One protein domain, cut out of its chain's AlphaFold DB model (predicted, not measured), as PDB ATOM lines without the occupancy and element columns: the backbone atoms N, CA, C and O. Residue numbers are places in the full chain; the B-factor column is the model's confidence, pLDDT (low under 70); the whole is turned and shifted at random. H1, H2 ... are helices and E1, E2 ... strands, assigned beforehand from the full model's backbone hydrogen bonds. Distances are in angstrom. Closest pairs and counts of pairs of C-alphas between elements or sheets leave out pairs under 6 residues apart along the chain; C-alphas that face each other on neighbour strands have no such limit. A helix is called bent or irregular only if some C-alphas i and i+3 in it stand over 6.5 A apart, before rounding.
ATOM      1  N   PRO A 210     -26.611 -16.911  21.407       48.44
ATOM      2  CA  PRO A 210     -27.676 -17.514  22.197       48.44
ATOM      3  C   PRO A 210     -27.200 -18.801  22.892       48.44
ATOM      4  O   PRO A 210     -26.211 -19.418  22.495       48.44
ATOM      5  N   ALA A 211     -27.936 -19.218  23.924       51.62
ATOM      6  CA  ALA A 211     -27.747 -20.514  24.567       51.62
ATOM      7  C   ALA A 211     -28.136 -21.660  23.619       51.62
ATOM      8  O   ALA A 211     -29.160 -21.570  22.937       51.62
ATOM      9  N   TYR A 212     -27.363 -22.748  23.617       55.84
ATOM     10  CA  TYR A 212     -27.675 -23.955  22.849       55.84
ATOM     11  C   TYR A 212     -28.022 -25.102  23.801       55.84
ATOM     12  O   TYR A 212     -27.323 -25.343  24.786       55.84
ATOM     13  N   SER A 213     -29.099 -25.829  23.502       55.53
ATOM     14  CA  SER A 213     -29.361 -27.119  24.146       55.53
ATOM     15  C   SER A 213     -28.393 -28.158  23.584       55.53
ATOM     16  O   SER A 213     -28.223 -28.238  22.367       55.53
ATOM     17  N   LEU A 214     -27.763 -28.947  24.457       57.16
ATOM     18  CA  LEU A 214     -26.909 -30.072  24.063       57.16
ATOM     19  C   LEU A 214     -27.665 -31.407  24.023       57.16
ATOM     20  O   LEU A 214     -27.039 -32.457  23.879       57.16
ATOM     21  N   LEU A 215     -28.992 -31.402  24.176       46.19
ATOM     22  CA  LEU A 215     -29.761 -32.643  24.148       46.19
ATOM     23  C   LEU A 215     -29.699 -33.313  22.763       46.19
ATOM     24  O   LEU A 215     -29.971 -32.653  21.757       46.19
ATOM     25  N   PRO A 216     -29.439 -34.631  22.699       49.59
ATOM     26  CA  PRO A 216     -29.724 -35.422  21.511       49.59
ATOM     27  C   PRO A 216     -31.225 -35.361  21.184       49.59
ATOM     28  O   PRO A 216     -32.066 -35.543  22.067       49.59
ATOM     29  N   GLU A 217     -31.568 -35.150  19.911       44.94
ATOM     30  CA  GLU A 217     -32.944 -35.030  19.386       44.94
ATOM     31  C   GLU A 217     -33.864 -36.196  19.802       44.94
ATOM     32  O   GLU A 217     -35.070 -36.013  19.987       44.94
ATOM     33  N   GLU A 293     -32.175 -35.567  32.785       86.25
ATOM     34  CA  GLU A 293     -30.960 -34.747  32.759       86.25
ATOM     35  C   GLU A 293     -30.939 -33.890  31.491       86.25
ATOM     36  O   GLU A 293     -31.092 -34.400  30.381       86.25
ATOM     37  N   MET A 294     -30.761 -32.578  31.651       83.25
ATOM     38  CA  MET A 294     -30.651 -31.647  30.534       83.25
ATOM     39  C   MET A 294     -29.365 -30.842  30.621       83.25
ATOM     40  O   MET A 294     -29.066 -30.265  31.659       83.25
ATOM     41  N   HIS A 295     -28.640 -30.747  29.507       84.88
ATOM     42  CA  HIS A 295     -27.419 -29.955  29.399       84.88
ATOM     43  C   HIS A 295     -27.652 -28.715  28.526       84.88
ATOM     44  O   HIS A 295     -28.078 -28.825  27.376       84.88
ATOM     45  N   VAL A 296     -27.342 -27.535  29.060       83.38
ATOM     46  CA  VAL A 296     -27.402 -26.244  28.359       83.38
ATOM     47  C   VAL A 296     -25.988 -25.704  28.240       83.38
ATOM     48  O   VAL A 296     -25.325 -25.520  29.254       83.38
ATOM     49  N   LEU A 297     -25.521 -25.450  27.017       82.31
ATOM     50  CA  LEU A 297     -24.201 -24.879  26.755       82.31
ATOM     51  C   LEU A 297     -24.294 -23.404  26.386       82.31
ATOM     52  O   LEU A 297     -25.088 -22.992  25.537       82.31
ATOM     53  N   LEU A 298     -23.406 -22.631  26.998       80.31
ATOM     54  CA  LEU A 298     -23.252 -21.198  26.820       80.31
ATOM     55  C   LEU A 298     -21.839 -20.945  26.298       80.31
ATOM     56  O   LEU A 298     -20.946 -20.727  27.104       80.31
ATOM     57  N   PRO A 299     -21.609 -21.030  24.975       72.12
ATOM     58  CA  PRO A 299     -20.264 -21.012  24.390       72.12
ATOM     59  C   PRO A 299     -19.600 -19.623  24.361       72.12
ATOM     60  O   PRO A 299     -18.406 -19.529  24.100       72.12
ATOM     61  N   ALA A 300     -20.370 -18.557  24.594       72.00
ATOM     62  CA  ALA A 300     -19.879 -17.192  24.776       72.00
ATOM     63  C   ALA A 300     -20.866 -16.444  25.678       72.00
ATOM     64  O   ALA A 300     -21.737 -15.710  25.208       72.00
ATOM     65  N   SER A 301     -20.783 -16.734  26.973       69.12
ATOM     66  CA  SER A 301     -21.796 -16.465  27.999       69.12
ATOM     67  C   SER A 301     -22.117 -14.991  28.292       69.12
ATOM     68  O   SER A 301     -22.657 -14.681  29.344       69.12
ATOM     69  N   GLY A 302     -21.840 -14.040  27.409       66.88
ATOM     70  CA  GLY A 302     -21.981 -12.628  27.746       66.88
ATOM     71  C   GLY A 302     -23.408 -12.187  28.140       66.88
ATOM     72  O   GLY A 302     -23.531 -11.330  29.020       66.88
ATOM     73  N   ASP A 303     -24.470 -12.779  27.568       77.06
ATOM     74  CA  ASP A 303     -25.863 -12.386  27.830       77.06
ATOM     75  C   ASP A 303     -26.637 -13.466  28.593       77.06
ATOM     76  O   ASP A 303     -27.258 -14.377  28.032       77.06
ATOM     77  N   LEU A 304     -26.650 -13.314  29.917       81.56
ATOM     78  CA  LEU A 304     -27.330 -14.227  30.825       81.56
ATOM     79  C   LEU A 304     -28.858 -14.225  30.681       81.56
ATOM     80  O   LEU A 304     -29.519 -15.167  31.120       81.56
ATOM     81  N   ARG A 305     -29.449 -13.190  30.068       79.62
ATOM     82  CA  ARG A 305     -30.911 -13.074  29.940       79.62
ATOM     83  C   ARG A 305     -31.469 -14.197  29.085       79.62
ATOM     84  O   ARG A 305     -32.552 -14.701  29.366       79.62
ATOM     85  N   HIS A 306     -30.719 -14.628  28.071       76.12
ATOM     86  CA  HIS A 306     -31.089 -15.783  27.261       76.12
ATOM     87  C   HIS A 306     -31.083 -17.077  28.072       76.12
ATOM     88  O   HIS A 306     -31.959 -17.911  27.868       76.12
ATOM     89  N   VAL A 307     -30.158 -17.218  29.019       79.62
ATOM     90  CA  VAL A 307     -30.065 -18.373  29.924       79.62
ATOM     91  C   VAL A 307     -31.263 -18.405  30.850       79.62
ATOM     92  O   VAL A 307     -32.017 -19.370  30.824       79.62
ATOM     93  N   ILE A 308     -31.490 -17.317  31.588       81.19
ATOM     94  CA  ILE A 308     -32.613 -17.183  32.519       81.19
ATOM     95  C   ILE A 308     -33.930 -17.428  31.778       81.19
ATOM     96  O   ILE A 308     -34.753 -18.227  32.209       81.19
ATOM     97  N   LYS A 309     -34.107 -16.814  30.603       79.75
ATOM     98  CA  LYS A 309     -35.301 -17.007  29.774       79.75
ATOM     99  C   LYS A 309     -35.445 -18.438  29.261       79.75
ATOM    100  O   LYS A 309     -36.571 -18.898  29.130       79.75
ATOM    101  N   THR A 310     -34.345 -19.118  28.938       77.56
ATOM    102  CA  THR A 310     -34.370 -20.523  28.503       77.56
ATOM    103  C   THR A 310     -34.780 -21.415  29.663       77.56
ATOM    104  O   THR A 310     -35.721 -22.181  29.506       77.56
ATOM    105  N   ILE A 311     -34.145 -21.256  30.828       79.31
ATOM    106  CA  ILE A 311     -34.436 -22.017  32.049       79.31
ATOM    107  C   ILE A 311     -35.895 -21.819  32.475       79.31
ATOM    108  O   ILE A 311     -36.609 -22.795  32.676       79.31
ATOM    109  N   ASN A 312     -36.373 -20.574  32.500       78.94
ATOM    110  CA  ASN A 312     -37.748 -20.243  32.888       78.94
ATOM    111  C   ASN A 312     -38.805 -20.676  31.858       78.94
ATOM    112  O   ASN A 312     -39.994 -20.618  32.144       78.94
ATOM    113  N   LYS A 332     -33.044 -32.403  36.251       84.12
ATOM    114  CA  LYS A 332     -31.690 -32.033  36.642       84.12
ATOM    115  C   LYS A 332     -31.038 -31.262  35.500       84.12
ATOM    116  O   LYS A 332     -30.753 -31.807  34.436       84.12
ATOM    117  N   LEU A 333     -30.818 -29.974  35.733       83.06
ATOM    118  CA  LEU A 333     -30.233 -29.064  34.762       83.06
ATOM    119  C   LEU A 333     -28.721 -28.927  34.975       83.06
ATOM    120  O   LEU A 333     -28.266 -28.521  36.039       83.06
ATOM    121  N   HIS A 334     -27.952 -29.198  33.930       85.81
ATOM    122  CA  HIS A 334     -26.522 -28.947  33.836       85.81
ATOM    123  C   HIS A 334     -26.284 -27.726  32.946       85.81
ATOM    124  O   HIS A 334     -26.507 -27.782  31.738       85.81
ATOM    125  N   VAL A 335     -25.818 -26.622  33.525       84.25
ATOM    126  CA  VAL A 335     -25.453 -25.416  32.769       84.25
ATOM    127  C   VAL A 335     -23.941 -25.386  32.581       84.25
ATOM    128  O   VAL A 335     -23.189 -25.288  33.545       84.25
ATOM    129  N   HIS A 336     -23.499 -25.459  31.332       85.06
ATOM    130  CA  HIS A 336     -22.100 -25.341  30.939       85.06
ATOM    131  C   HIS A 336     -21.827 -23.898  30.520       85.06
ATOM    132  O   HIS A 336     -22.258 -23.459  29.452       85.06
ATOM    133  N   LEU A 337     -21.129 -23.152  31.373       83.56
ATOM    134  CA  LEU A 337     -20.667 -21.795  31.087       83.56
ATOM    135  C   LEU A 337     -19.278 -21.864  30.459       83.56
ATOM    136  O   LEU A 337     -18.320 -22.239  31.128       83.56
ATOM    137  N   ASN A 338     -19.166 -21.490  29.189       80.69
ATOM    138  CA  ASN A 338     -17.885 -21.323  28.526       80.69
ATOM    139  C   ASN A 338     -17.742 -19.866  28.081       80.69
ATOM    140  O   ASN A 338     -18.547 -19.328  27.318       80.69
ATOM    141  N   ASP A 339     -16.710 -19.213  28.586       83.00
ATOM    142  CA  ASP A 339     -16.351 -17.878  28.156       83.00
ATOM    143  C   ASP A 339     -14.842 -17.782  28.034       83.00
ATOM    144  O   ASP A 339     -14.107 -18.280  28.886       83.00
ATOM    145  N   HIS A 340     -14.382 -17.097  26.994       81.62
ATOM    146  CA  HIS A 340     -12.967 -16.785  26.846       81.62
ATOM    147  C   HIS A 340     -12.450 -15.907  27.995       81.62
ATOM    148  O   HIS A 340     -11.257 -15.926  28.293       81.62
ATOM    149  N   HIS A 341     -13.339 -15.136  28.635       76.19
ATOM    150  CA  HIS A 341     -12.982 -14.231  29.709       76.19
ATOM    151  C   HIS A 341     -13.456 -14.795  31.064       76.19
ATOM    152  O   HIS A 341     -14.652 -14.736  31.368       76.19
ATOM    153  N   PRO A 342     -12.549 -15.257  31.950       76.12
ATOM    154  CA  PRO A 342     -12.926 -15.928  33.202       76.12
ATOM    155  C   PRO A 342     -13.771 -15.038  34.122       76.12
ATOM    156  O   PRO A 342     -14.675 -15.519  34.795       76.12
ATOM    157  N   LYS A 343     -13.549 -13.715  34.093       75.50
ATOM    158  CA  LYS A 343     -14.380 -12.750  34.840       75.50
ATOM    159  C   LYS A 343     -15.848 -12.735  34.391       75.50
ATOM    160  O   LYS A 343     -16.724 -12.566  35.232       75.50
ATOM    161  N   ILE A 344     -16.123 -12.917  33.095       79.50
ATOM    162  CA  ILE A 344     -17.498 -12.981  32.580       79.50
ATOM    163  C   ILE A 344     -18.149 -14.281  33.057       79.50
ATOM    164  O   ILE A 344     -19.238 -14.237  33.624       79.50
ATOM    165  N   ALA A 345     -17.447 -15.413  32.925       82.62
ATOM    166  CA  ALA A 345     -17.919 -16.707  33.414       82.62
ATOM    167  C   ALA A 345     -18.214 -16.688  34.927       82.62
ATOM    168  O   ALA A 345     -19.282 -17.133  35.343       82.62
ATOM    169  N   LEU A 346     -17.323 -16.105  35.738       82.88
ATOM    170  CA  LEU A 346     -17.504 -15.998  37.187       82.88
ATOM    171  C   LEU A 346     -18.687 -15.094  37.558       82.88
ATOM    172  O   LEU A 346     -19.546 -15.516  38.325       82.88
ATOM    173  N   ARG A 347     -18.791 -13.893  36.964       86.31
ATOM    174  CA  ARG A 347     -19.951 -12.996  37.149       86.31
ATOM    175  C   ARG A 347     -21.255 -13.736  36.858       86.31
ATOM    176  O   ARG A 347     -22.218 -13.645  37.609       86.31
ATOM    177  N   ASN A 348     -21.281 -14.467  35.752       87.38
ATOM    178  CA  ASN A 348     -22.450 -15.204  35.308       87.38
ATOM    179  C   ASN A 348     -22.831 -16.335  36.256       87.38
ATOM    180  O   ASN A 348     -24.008 -16.499  36.572       87.38
ATOM    181  N   LEU A 349     -21.836 -17.072  36.743       87.69
ATOM    182  CA  LEU A 349     -22.023 -18.109  37.744       87.69
ATOM    183  C   LEU A 349     -22.573 -17.525  39.051       87.69
ATOM    184  O   LEU A 349     -23.519 -18.076  39.603       87.69
ATOM    185  N   MET A 350     -22.060 -16.374  39.494       87.81
ATOM    186  CA  MET A 350     -22.557 -15.669  40.680       87.81
ATOM    187  C   MET A 350     -24.019 -15.242  40.523       87.81
ATOM    188  O   MET A 350     -24.812 -15.464  41.430       87.81
ATOM    189  N   VAL A 351     -24.404 -14.690  39.365       89.44
ATOM    190  CA  VAL A 351     -25.803 -14.311  39.103       89.44
ATOM    191  C   VAL A 351     -26.724 -15.534  39.106       89.44
ATOM    192  O   VAL A 351     -27.789 -15.487  39.715       89.44
ATOM    193  N   LEU A 352     -26.323 -16.635  38.460       89.38
ATOM    194  CA  LEU A 352     -27.110 -17.872  38.463       89.38
ATOM    195  C   LEU A 352     -27.223 -18.475  39.866       89.38
ATOM    196  O   LEU A 352     -28.305 -18.918  40.239       89.38
ATOM    197  N   GLN A 353     -26.142 -18.470  40.648       88.44
ATOM    198  CA  GLN A 353     -26.151 -18.976  42.019       88.44
ATOM    199  C   GLN A 353     -27.055 -18.132  42.918       88.44
ATOM    200  O   GLN A 353     -27.818 -18.686  43.707       88.44
ATOM    201  N   LEU A 354     -26.992 -16.808  42.776       88.19
ATOM    202  CA  LEU A 354     -27.799 -15.866  43.540       88.19
ATOM    203  C   LEU A 354     -29.293 -16.053  43.229       88.19
ATOM    204  O   LEU A 354     -30.082 -16.277  44.143       88.19
ATOM    205  N   LEU A 355     -29.664 -16.090  41.945       88.75
ATOM    206  CA  LEU A 355     -31.040 -16.376  41.517       88.75
ATOM    207  C   LEU A 355     -31.499 -17.786  41.917       88.75
ATOM    208  O   LEU A 355     -32.646 -17.972  42.304       88.75
ATOM    209  N   GLY A 356     -30.618 -18.784  41.843       86.06
ATOM    210  CA  GLY A 356     -30.940 -20.166  42.204       86.06
ATOM    211  C   GLY A 356     -31.087 -20.398  43.710       86.06
ATOM    212  O   GLY A 356     -31.832 -21.288  44.108       86.06
ATOM    213  N   SER A 357     -30.394 -19.614  44.541       86.94
ATOM    214  CA  SER A 357     -30.412 -19.766  46.005       86.94
ATOM    215  C   SER A 357     -31.509 -18.935  46.668       86.94
ATOM    216  O   SER A 357     -32.098 -19.385  47.645       86.94
ATOM    217  N   TYR A 358     -31.772 -17.736  46.143       86.81
ATOM    218  CA  TYR A 358     -32.678 -16.756  46.751       86.81
ATOM    219  C   TYR A 358     -33.930 -16.483  45.898       86.81
ATOM    220  O   TYR A 358     -34.789 -15.700  46.288       86.81
ATOM    221  N   GLY A 359     -34.055 -17.120  44.729       87.94
ATOM    222  CA  GLY A 359     -35.244 -17.022  43.889       87.94
ATOM    223  C   GLY A 359     -35.538 -15.586  43.417       87.94
ATOM    224  O   GLY A 359     -34.611 -14.863  43.034       87.94
ATOM    225  N   PRO A 360     -36.819 -15.163  43.390       86.38
ATOM    226  CA  PRO A 360     -37.213 -13.843  42.898       86.38
ATOM    227  C   PRO A 360     -36.688 -12.687  43.761       86.38
ATOM    228  O   PRO A 360     -36.435 -11.612  43.219       86.38
ATOM    229  N   ASP A 361     -36.430 -12.907  45.052       87.94
ATOM    230  CA  ASP A 361     -35.911 -11.875  45.964       87.94
ATOM    231  C   ASP A 361     -34.485 -11.434  45.591       87.94
ATOM    232  O   ASP A 361     -34.042 -10.329  45.903       87.94
ATOM    233  N   ALA A 362     -33.766 -12.280  44.851       88.38
ATOM    234  CA  ALA A 362     -32.445 -11.982  44.316       88.38
ATOM    235  C   ALA A 362     -32.467 -11.182  43.001       88.38
ATOM    236  O   ALA A 362     -31.397 -10.822  42.505       88.38
ATOM    237  N   ALA A 363     -33.633 -10.905  42.405       87.44
ATOM    238  CA  ALA A 363     -33.719 -10.301  41.073       87.44
ATOM    239  C   ALA A 363     -33.042  -8.922  40.992       87.44
ATOM    240  O   ALA A 363     -32.310  -8.658  40.035       87.44
ATOM    241  N   ASP A 364     -33.215  -8.075  42.010       83.44
ATOM    242  CA  ASP A 364     -32.615  -6.736  42.046       83.44
ATOM    243  C   ASP A 364     -31.092  -6.792  42.199       83.44
ATOM    244  O   ASP A 364     -30.369  -6.069  41.514       83.44
ATOM    245  N   ALA A 365     -30.585  -7.697  43.041       83.75
ATOM    246  CA  ALA A 365     -29.149  -7.933  43.187       83.75
ATOM    247  C   ALA A 365     -28.544  -8.511  41.899       83.75
ATOM    248  O   ALA A 365     -27.500  -8.048  41.442       83.75
ATOM    249  N   ALA A 366     -29.216  -9.478  41.271       88.50
ATOM    250  CA  ALA A 366     -28.821 -10.034  39.982       88.50
ATOM    251  C   ALA A 366     -28.761  -8.948  38.899       88.50
ATOM    252  O   ALA A 366     -27.770  -8.857  38.174       88.50
ATOM    253  N   ALA A 367     -29.785  -8.095  38.812       85.62
ATOM    254  CA  ALA A 367     -29.805  -6.962  37.896       85.62
ATOM    255  C   ALA A 367     -28.660  -5.987  38.196       85.62
ATOM    256  O   ALA A 367     -27.958  -5.570  37.274       85.62
ATOM    257  N   ALA A 368     -28.414  -5.681  39.468       83.94
ATOM    258  CA  ALA A 368     -27.342  -4.785  39.865       83.94
ATOM    259  C   ALA A 368     -25.950  -5.322  39.496       83.94
ATOM    260  O   ALA A 368     -25.121  -4.575  38.975       83.94
ATOM    261  N   ILE A 369     -25.718  -6.629  39.653       83.38
ATOM    262  CA  ILE A 369     -24.489  -7.303  39.208       83.38
ATOM    263  C   ILE A 369     -24.369  -7.280  37.677       83.38
ATOM    264  O   ILE A 369     -23.289  -7.026  37.146       83.38
ATOM    265  N   ILE A 370     -25.467  -7.525  36.947       83.88
ATOM    266  CA  ILE A 370     -25.486  -7.517  35.472       83.88
ATOM    267  C   ILE A 370     -25.172  -6.122  34.914       83.88
ATOM    268  O   ILE A 370     -24.434  -6.004  33.931       83.88
ATOM    269  N   TYR A 371     -25.733  -5.075  35.519       80.50
ATOM    270  CA  TYR A 371     -25.606  -3.691  35.056       80.50
ATOM    271  C   TYR A 371     -24.493  -2.904  35.761       80.50
ATOM    272  O   TYR A 371     -24.348  -1.706  35.511       80.50
ATOM    273  N   SER A 372     -23.691  -3.567  36.600       75.50
ATOM    274  CA  SER A 372     -22.617  -2.955  37.391       75.50
ATOM    275  C   SER A 372     -23.085  -1.730  38.191       75.50
ATOM    276  O   SER A 372     -22.380  -0.721  38.264       75.50
ATOM    277  N   THR A 373     -24.295  -1.783  38.751       76.25
ATOM    278  CA  THR A 373     -24.830  -0.708  39.595       76.25
ATOM    279  C   THR A 373     -24.402  -0.901  41.047       76.25
ATOM    280  O   THR A 373     -23.971  -1.982  41.446       76.25
ATOM    281  N   ALA A 374     -24.513   0.156  41.854       75.38
ATOM    282  CA  ALA A 374     -24.261   0.057  43.287       75.38
ATOM    283  C   ALA A 374     -25.207  -0.973  43.929       75.38
ATOM    284  O   ALA A 374     -26.397  -1.002  43.611       75.38
ATOM    285  N   LEU A 375     -24.658  -1.802  44.817       70.44
ATOM    286  CA  LEU A 375     -25.402  -2.769  45.620       70.44
ATOM    287  C   LEU A 375     -25.743  -2.144  46.973       70.44
ATOM    288  O   LEU A 375     -24.948  -1.379  47.524       70.44
ATOM    289  N   THR A 376     -26.900  -2.488  47.530       78.56
ATOM    290  CA  THR A 376     -27.180  -2.207  48.944       78.56
ATOM    291  C   THR A 376     -26.299  -3.085  49.840       78.56
ATOM    292  O   THR A 376     -25.782  -4.115  49.400       78.56
ATOM    293  N   SER A 377     -26.150  -2.730  51.122       75.88
ATOM    294  CA  SER A 377     -25.380  -3.544  52.076       75.88
ATOM    295  C   SER A 377     -25.898  -4.985  52.166       75.88
ATOM    296  O   SER A 377     -25.104  -5.920  52.192       75.88
ATOM    297  N   SER A 378     -27.221  -5.183  52.136       73.44
ATOM    298  CA  SER A 378     -27.833  -6.519  52.148       73.44
ATOM    299  C   SER A 378     -27.531  -7.314  50.874       73.44
ATOM    300  O   SER A 378     -27.165  -8.485  50.949       73.44
ATOM    301  N   GLN A 379     -27.607  -6.675  49.704       74.62
ATOM    302  CA  GLN A 379     -27.264  -7.305  48.426       74.62
ATOM    303  C   GLN A 379     -25.772  -7.652  48.346       74.62
ATOM    304  O   GLN A 379     -25.407  -8.687  47.793       74.62
ATOM    305  N   TYR A 380     -24.910  -6.811  48.918       73.56
ATOM    306  CA  TYR A 380     -23.471  -7.052  48.980       73.56
ATOM    307  C   TYR A 380     -23.125  -8.264  49.855       73.56
ATOM    308  O   TYR A 380     -22.337  -9.109  49.437       73.56
ATOM    309  N   VAL A 381     -23.755  -8.406  51.026       75.81
ATOM    310  CA  VAL A 381     -23.578  -9.586  51.893       75.81
ATOM    311  C   VAL A 381     -24.051 -10.864  51.189       75.81
ATOM    312  O   VAL A 381     -23.315 -11.850  51.168       75.81
ATOM    313  N   ALA A 382     -25.220 -10.839  50.538       74.44
ATOM    314  CA  ALA A 382     -25.719 -11.978  49.758       74.44
ATOM    315  C   ALA A 382     -24.776 -12.351  48.599       74.44
ATOM    316  O   ALA A 382     -24.578 -13.530  48.294       74.44
ATOM    317  N   LEU A 383     -24.160 -11.347  47.970       76.75
ATOM    318  CA  LEU A 383     -23.168 -11.552  46.925       76.75
ATOM    319  C   LEU A 383     -21.880 -12.180  47.461       76.75
ATOM    320  O   LEU A 383     -21.337 -13.072  46.811       76.75
ATOM    321  N   LEU A 384     -21.387 -11.734  48.618       76.12
ATOM    322  CA  LEU A 384     -20.209 -12.314  49.264       76.12
ATOM    323  C   LEU A 384     -20.447 -13.780  49.639       76.12
ATOM    324  O   LEU A 384     -19.633 -14.625  49.276       76.12
ATOM    325  N   ASP A 385     -21.581 -14.095  50.269       80.00
ATOM    326  CA  ASP A 385     -21.976 -15.478  50.576       80.00
ATOM    327  C   ASP A 385     -22.044 -16.335  49.300       80.00
ATOM    328  O   ASP A 385     -21.438 -17.408  49.235       80.00
ATOM    329  N   CYS A 386     -22.677 -15.834  48.231       80.44
ATOM    330  CA  CYS A 386     -22.680 -16.520  46.935       80.44
ATOM    331  C   CYS A 386     -21.271 -16.706  46.367       80.44
ATOM    332  O   CYS A 386     -20.976 -17.764  45.820       80.44
ATOM    333  N   SER A 387     -20.402 -15.703  46.487       79.06
ATOM    334  CA  SER A 387     -19.027 -15.755  45.979       79.06
ATOM    335  C   SER A 387     -18.220 -16.821  46.703       79.06
ATOM    336  O   SER A 387     -17.562 -17.620  46.046       79.06
ATOM    337  N   VAL A 388     -18.317 -16.882  48.034       81.19
ATOM    338  CA  VAL A 388     -17.665 -17.917  48.843       81.19
ATOM    339  C   VAL A 388     -18.172 -19.292  48.427       81.19
ATOM    340  O   VAL A 388     -17.364 -20.153  48.106       81.19
ATOM    341  N   ARG A 389     -19.492 -19.490  48.320       79.06
ATOM    342  CA  ARG A 389     -20.063 -20.773  47.875       79.06
ATOM    343  C   ARG A 389     -19.600 -21.166  46.480       79.06
ATOM    344  O   ARG A 389     -19.252 -22.321  46.269       79.06
ATOM    345  N   VAL A 390     -19.591 -20.222  45.538       78.56
ATOM    346  CA  VAL A 390     -19.116 -20.456  44.172       78.56
ATOM    347  C   VAL A 390     -17.646 -20.852  44.192       78.56
ATOM    348  O   VAL A 390     -17.322 -21.888  43.631       78.56
ATOM    349  N   LEU A 391     -16.789 -20.093  44.880       76.88
ATOM    350  CA  LEU A 391     -15.351 -20.359  44.970       76.88
ATOM    351  C   LEU A 391     -15.051 -21.691  45.667       76.88
ATOM    352  O   LEU A 391     -14.195 -22.437  45.202       76.88
ATOM    353  N   SER A 392     -15.782 -22.025  46.732       77.56
ATOM    354  CA  SER A 392     -15.652 -23.299  47.447       77.56
ATOM    355  C   SER A 392     -16.188 -24.491  46.646       77.56
ATOM    356  O   SER A 392     -15.674 -25.599  46.785       77.56
ATOM    357  N   ALA A 393     -17.221 -24.294  45.820       69.88
ATOM    358  CA  ALA A 393     -17.807 -25.346  44.985       69.88
ATOM    359  C   ALA A 393     -17.047 -25.550  43.669       69.88
ATOM    360  O   ALA A 393     -17.008 -26.664  43.140       69.88
ATOM    361  N   THR A 394     -16.424 -24.500  43.132       64.81
ATOM    362  CA  THR A 394     -15.470 -24.642  42.041       64.81
ATOM    363  C   THR A 394     -14.218 -25.300  42.592       64.81
ATOM    364  O   THR A 394     -13.342 -24.635  43.137       64.81
ATOM    365  N   LYS A 395     -14.086 -26.615  42.389       54.25
ATOM    366  CA  LYS A 395     -12.757 -27.209  42.251       54.25
ATOM    367  C   LYS A 395     -12.094 -26.506  41.072       54.25
ATOM    368  O   LYS A 395     -12.299 -26.884  39.921       54.25
ATOM    369  N   LEU A 396     -11.362 -25.433  41.343       46.44
ATOM    370  CA  LEU A 396     -10.379 -24.909  40.414       46.44
ATOM    371  C   LEU A 396      -9.275 -25.962  40.342       46.44
ATOM    372  O   LEU A 396      -8.235 -25.844  40.979       46.44
ATOM    373  N   GLU A 397      -9.511 -27.014  39.560       42.34
ATOM    374  CA  GLU A 397      -8.439 -27.800  38.958       42.34
ATOM    375  C   GLU A 397      -7.771 -26.883  37.926       42.34
ATOM    376  O   GLU A 397      -7.921 -27.005  36.712       42.34
ATOM    377  N   CYS A 398      -7.078 -25.860  38.427       40.78
ATOM    378  CA  CYS A 398      -6.032 -25.205  37.677       40.78
ATOM    379  C   CYS A 398      -4.958 -26.271  37.507       40.78
ATOM    380  O   CYS A 398      -4.130 -26.456  38.398       40.78
ATOM    381  N   ASP A 399      -4.980 -26.987  36.384       41.28
ATOM    382  CA  ASP A 399      -3.864 -27.822  35.957       41.28
ATOM    383  C   ASP A 399      -2.654 -26.912  35.717       41.28
ATOM    384  O   ASP A 399      -2.320 -26.531  34.590       41.28
ATOM    385  N   ALA A 400      -1.968 -26.547  36.799       44.88
ATOM    386  CA  ALA A 400      -0.684 -25.870  36.758       44.88
ATOM    387  C   ALA A 400       0.305 -26.683  35.905       44.88
ATOM    388  O   ALA A 400       1.138 -26.105  35.214       44.88
ATOM    389  N   ALA A 401       0.138 -28.012  35.856       45.00
ATOM    390  CA  ALA A 401       0.862 -28.919  34.971       45.00
ATOM    391  C   ALA A 401       0.577 -28.664  33.473       45.00
ATOM    392  O   ALA A 401       1.517 -28.526  32.691       45.00
ATOM    393  N   ALA A 402      -0.689 -28.513  33.068       50.00
ATOM    394  CA  ALA A 402      -1.054 -28.227  31.674       50.00
ATOM    395  C   ALA A 402      -0.699 -26.787  31.257       50.00
ATOM    396  O   ALA A 402      -0.390 -26.522  30.093       50.00
ATOM    397  N   ALA A 403      -0.710 -25.842  32.203       48.75
ATOM    398  CA  ALA A 403      -0.208 -24.487  31.988       48.75
ATOM    399  C   ALA A 403       1.329 -24.456  31.862       48.75
ATOM    400  O   ALA A 403       1.854 -23.754  30.995       48.75
ATOM    401  N   ALA A 404       2.049 -25.261  32.650       51.56
ATOM    402  CA  ALA A 404       3.504 -25.395  32.584       51.56
ATOM    403  C   ALA A 404       3.985 -26.083  31.295       51.56
ATOM    404  O   ALA A 404       5.035 -25.720  30.765       51.56
ATOM    405  N   GLU A 405       3.215 -27.018  30.730       53.81
ATOM    406  CA  GLU A 405       3.512 -27.616  29.418       53.81
ATOM    407  C   GLU A 405       3.397 -26.630  28.248       53.81
ATOM    408  O   GLU A 405       4.039 -26.824  27.215       53.81
ATOM    409  N   ARG A 406       2.615 -25.557  28.408       54.69
ATOM    410  CA  ARG A 406       2.442 -24.505  27.393       54.69
ATOM    411  C   ARG A 406       3.508 -23.411  27.470       54.69
ATOM    412  O   ARG A 406       3.553 -22.553  26.586       54.69
ATOM    413  N   LEU A 407       4.370 -23.428  28.488       53.31
ATOM    414  CA  LEU A 407       5.509 -22.518  28.582       53.31
ATOM    415  C   LEU A 407       6.634 -22.963  27.628       53.31
ATOM    416  O   LEU A 407       6.885 -24.161  27.476       53.31
ATOM    417  N   PRO A 408       7.371 -22.023  27.000       70.19
ATOM    418  CA  PRO A 408       8.599 -22.353  26.281       70.19
ATOM    419  C   PRO A 408       9.539 -23.166  27.180       70.19
ATOM    420  O   PRO A 408       9.665 -22.847  28.363       70.19
ATOM    421  N   ARG A 409      10.222 -24.187  26.630       63.53
ATOM    422  CA  ARG A 409      11.037 -25.154  27.406       63.53
ATOM    423  C   ARG A 409      11.929 -24.493  28.468       63.53
ATOM    424  O   ARG A 409      11.945 -24.946  29.603       63.53
ATOM    425  N   GLY A 410      12.563 -23.363  28.143       71.06
ATOM    426  CA  GLY A 410      13.416 -22.628  29.086       71.06
ATOM    427  C   GLY A 410      12.698 -22.071  30.327       71.06
ATOM    428  O   GLY A 410      13.281 -22.066  31.403       71.06
ATOM    429  N   CYS A 411      11.437 -21.647  30.211       56.84
ATOM    430  CA  CYS A 411      10.636 -21.182  31.350       56.84
ATOM    431  C   CYS A 411      10.099 -22.355  32.180       56.84
ATOM    432  O   CYS A 411      10.052 -22.276  33.404       56.84
ATOM    433  N   ARG A 412       9.740 -23.461  31.514       62.44
ATOM    434  CA  ARG A 412       9.287 -24.698  32.162       62.44
ATOM    435  C   ARG A 412      10.382 -25.308  33.040       62.44
ATOM    436  O   ARG A 412      10.127 -25.658  34.187       62.44
ATOM    437  N   ASP A 413      11.607 -25.372  32.525       63.72
ATOM    438  CA  ASP A 413      12.737 -25.985  33.229       63.72
ATOM    439  C   ASP A 413      13.207 -25.128  34.424       63.72
ATOM    440  O   ASP A 413      13.666 -25.665  35.428       63.72
ATOM    441  N   GLN A 414      13.039 -23.800  34.368       61.12
ATOM    442  CA  GLN A 414      13.346 -22.894  35.487       61.12
ATOM    443  C   GLN A 414      12.309 -22.963  36.614       61.12
ATOM    444  O   GLN A 414      12.689 -22.944  37.784       61.12
ATOM    445  N   LEU A 415      11.025 -23.089  36.264       54.69
ATOM    446  CA  LEU A 415       9.934 -23.234  37.229       54.69
ATOM    447  C   LEU A 415      10.032 -24.571  37.985       54.69
ATOM    448  O   LEU A 415       9.871 -24.606  39.200       54.69
ATOM    449  N   LEU A 416      10.356 -25.661  37.276       61.72
ATOM    450  CA  LEU A 416      10.504 -26.997  37.868       61.72
ATOM    451  C   LEU A 416      11.804 -27.169  38.667       61.72
ATOM    452  O   LEU A 416      11.849 -27.979  39.588       61.72
ATOM    453  N   ALA A 417      12.861 -26.419  38.344       66.62
ATOM    454  CA  ALA A 417      14.143 -26.514  39.043       66.62
ATOM    455  C   ALA A 417      14.219 -25.688  40.342       66.62
ATOM    456  O   ALA A 417      15.270 -25.696  40.982       66.62
TER     457      ALA A 417
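What this domain is: This is residues 210 to 217, 293 to 312 and 332 to 417 of the 510 residues of an uncharacterized protein of Monoraphidium neglectum (UniProt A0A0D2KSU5). A helix, H2, folds back on itself as two arms side by side, H2a and H2b; a small ribbon of two parallel strands, E1 and E2, has its E2 end close to H2a, and H3 packs across residues 349 to 354 of H2a. From H3 a thin stretch, residues 392 to 400, sticks out towards a small far pair of helices, H4 and H5. The printed part has 114 residues, with five named helices and two strands in the order E1, H1, E2, H2, H3, H4, H5, and is mostly helix. It is loose, with a radius of gyration of the C-alphas of 17.5 A, and spans 53 by 45 by 23 A.

Where its parts are: Strand E1, residues 293 to 298, is 16.7 A long and begins at C-alpha 293 (-30.960, -34.747, 32.759). Strand E2, residues 332 to 337, is 16.0 A long. H1 is residues 304 to 311. H2, residues 342 to 370, was assigned as one helix by its hydrogen bonds but is bent, with C-alphas 357 and 360 9.5 A apart. Its arms are H2a, residues 342 to 357, 22.0 A long, and H2b, residues 360 to 370, 15.3 A long and irregular, with C-alphas 361 and 364 7.3 A apart. H3, residues 377 to 393, is 24.1 A long. H4 is residues 400 to 405, and H5, residues 409 to 416, ends at C-alpha 416 (10.504, -26.997, 37.868).

How they stand to each other: E1 and E2 are parallel at 17 degrees, with N 296 and O 334 at 2.8 A and N 334 and O 294 at 2.7 A, within hydrogen-bond range. Residues 212 to 213 pair antiparallel with residues 296 to 297 of E1. E1 and H1 are near each other. The closest C-alphas of E2 and H2a, Leu 337 and Ala 345, are 6.2 A apart. H1 and H2a are close but not clearly touching, closest at the C-alphas of Leu 304 and Asn 348, 6.7 A. H2a and H2b touch, closest at the C-alphas of Val 351 and Ala 366, 5.3 A, at a shallow tilt of 13 degrees, opposite ways. H3 touches H2a, closest at the C-alphas of Leu 354 and Cys 386, 6.2 A, and is only just about perpendicular to it at 71 degrees. H4 and H5 are close but not clearly touching, closest at the C-alphas of Ala 404 and Arg 412, 5.8 A; H3 and H4 are apart. Every O i to N i+4 pair is within hydrogen-bond range in H1, H2a, H3, H4 and H5, and 5 of 7 are in H2b.

The domain as a whole: The C-alphas of Asp 361 and Gly 410, the two farthest apart, are 53.2 A apart. Residues 218 to 292 and 313 to 331 are not printed, with 13.5 A and 13.8 A between the C-alphas across these cuts. Of the links that are printed whole, none is long. The mean pLDDT of the printed part is 73.4; 33 residues are under 70, among them 210 to 217 and 393 to 407.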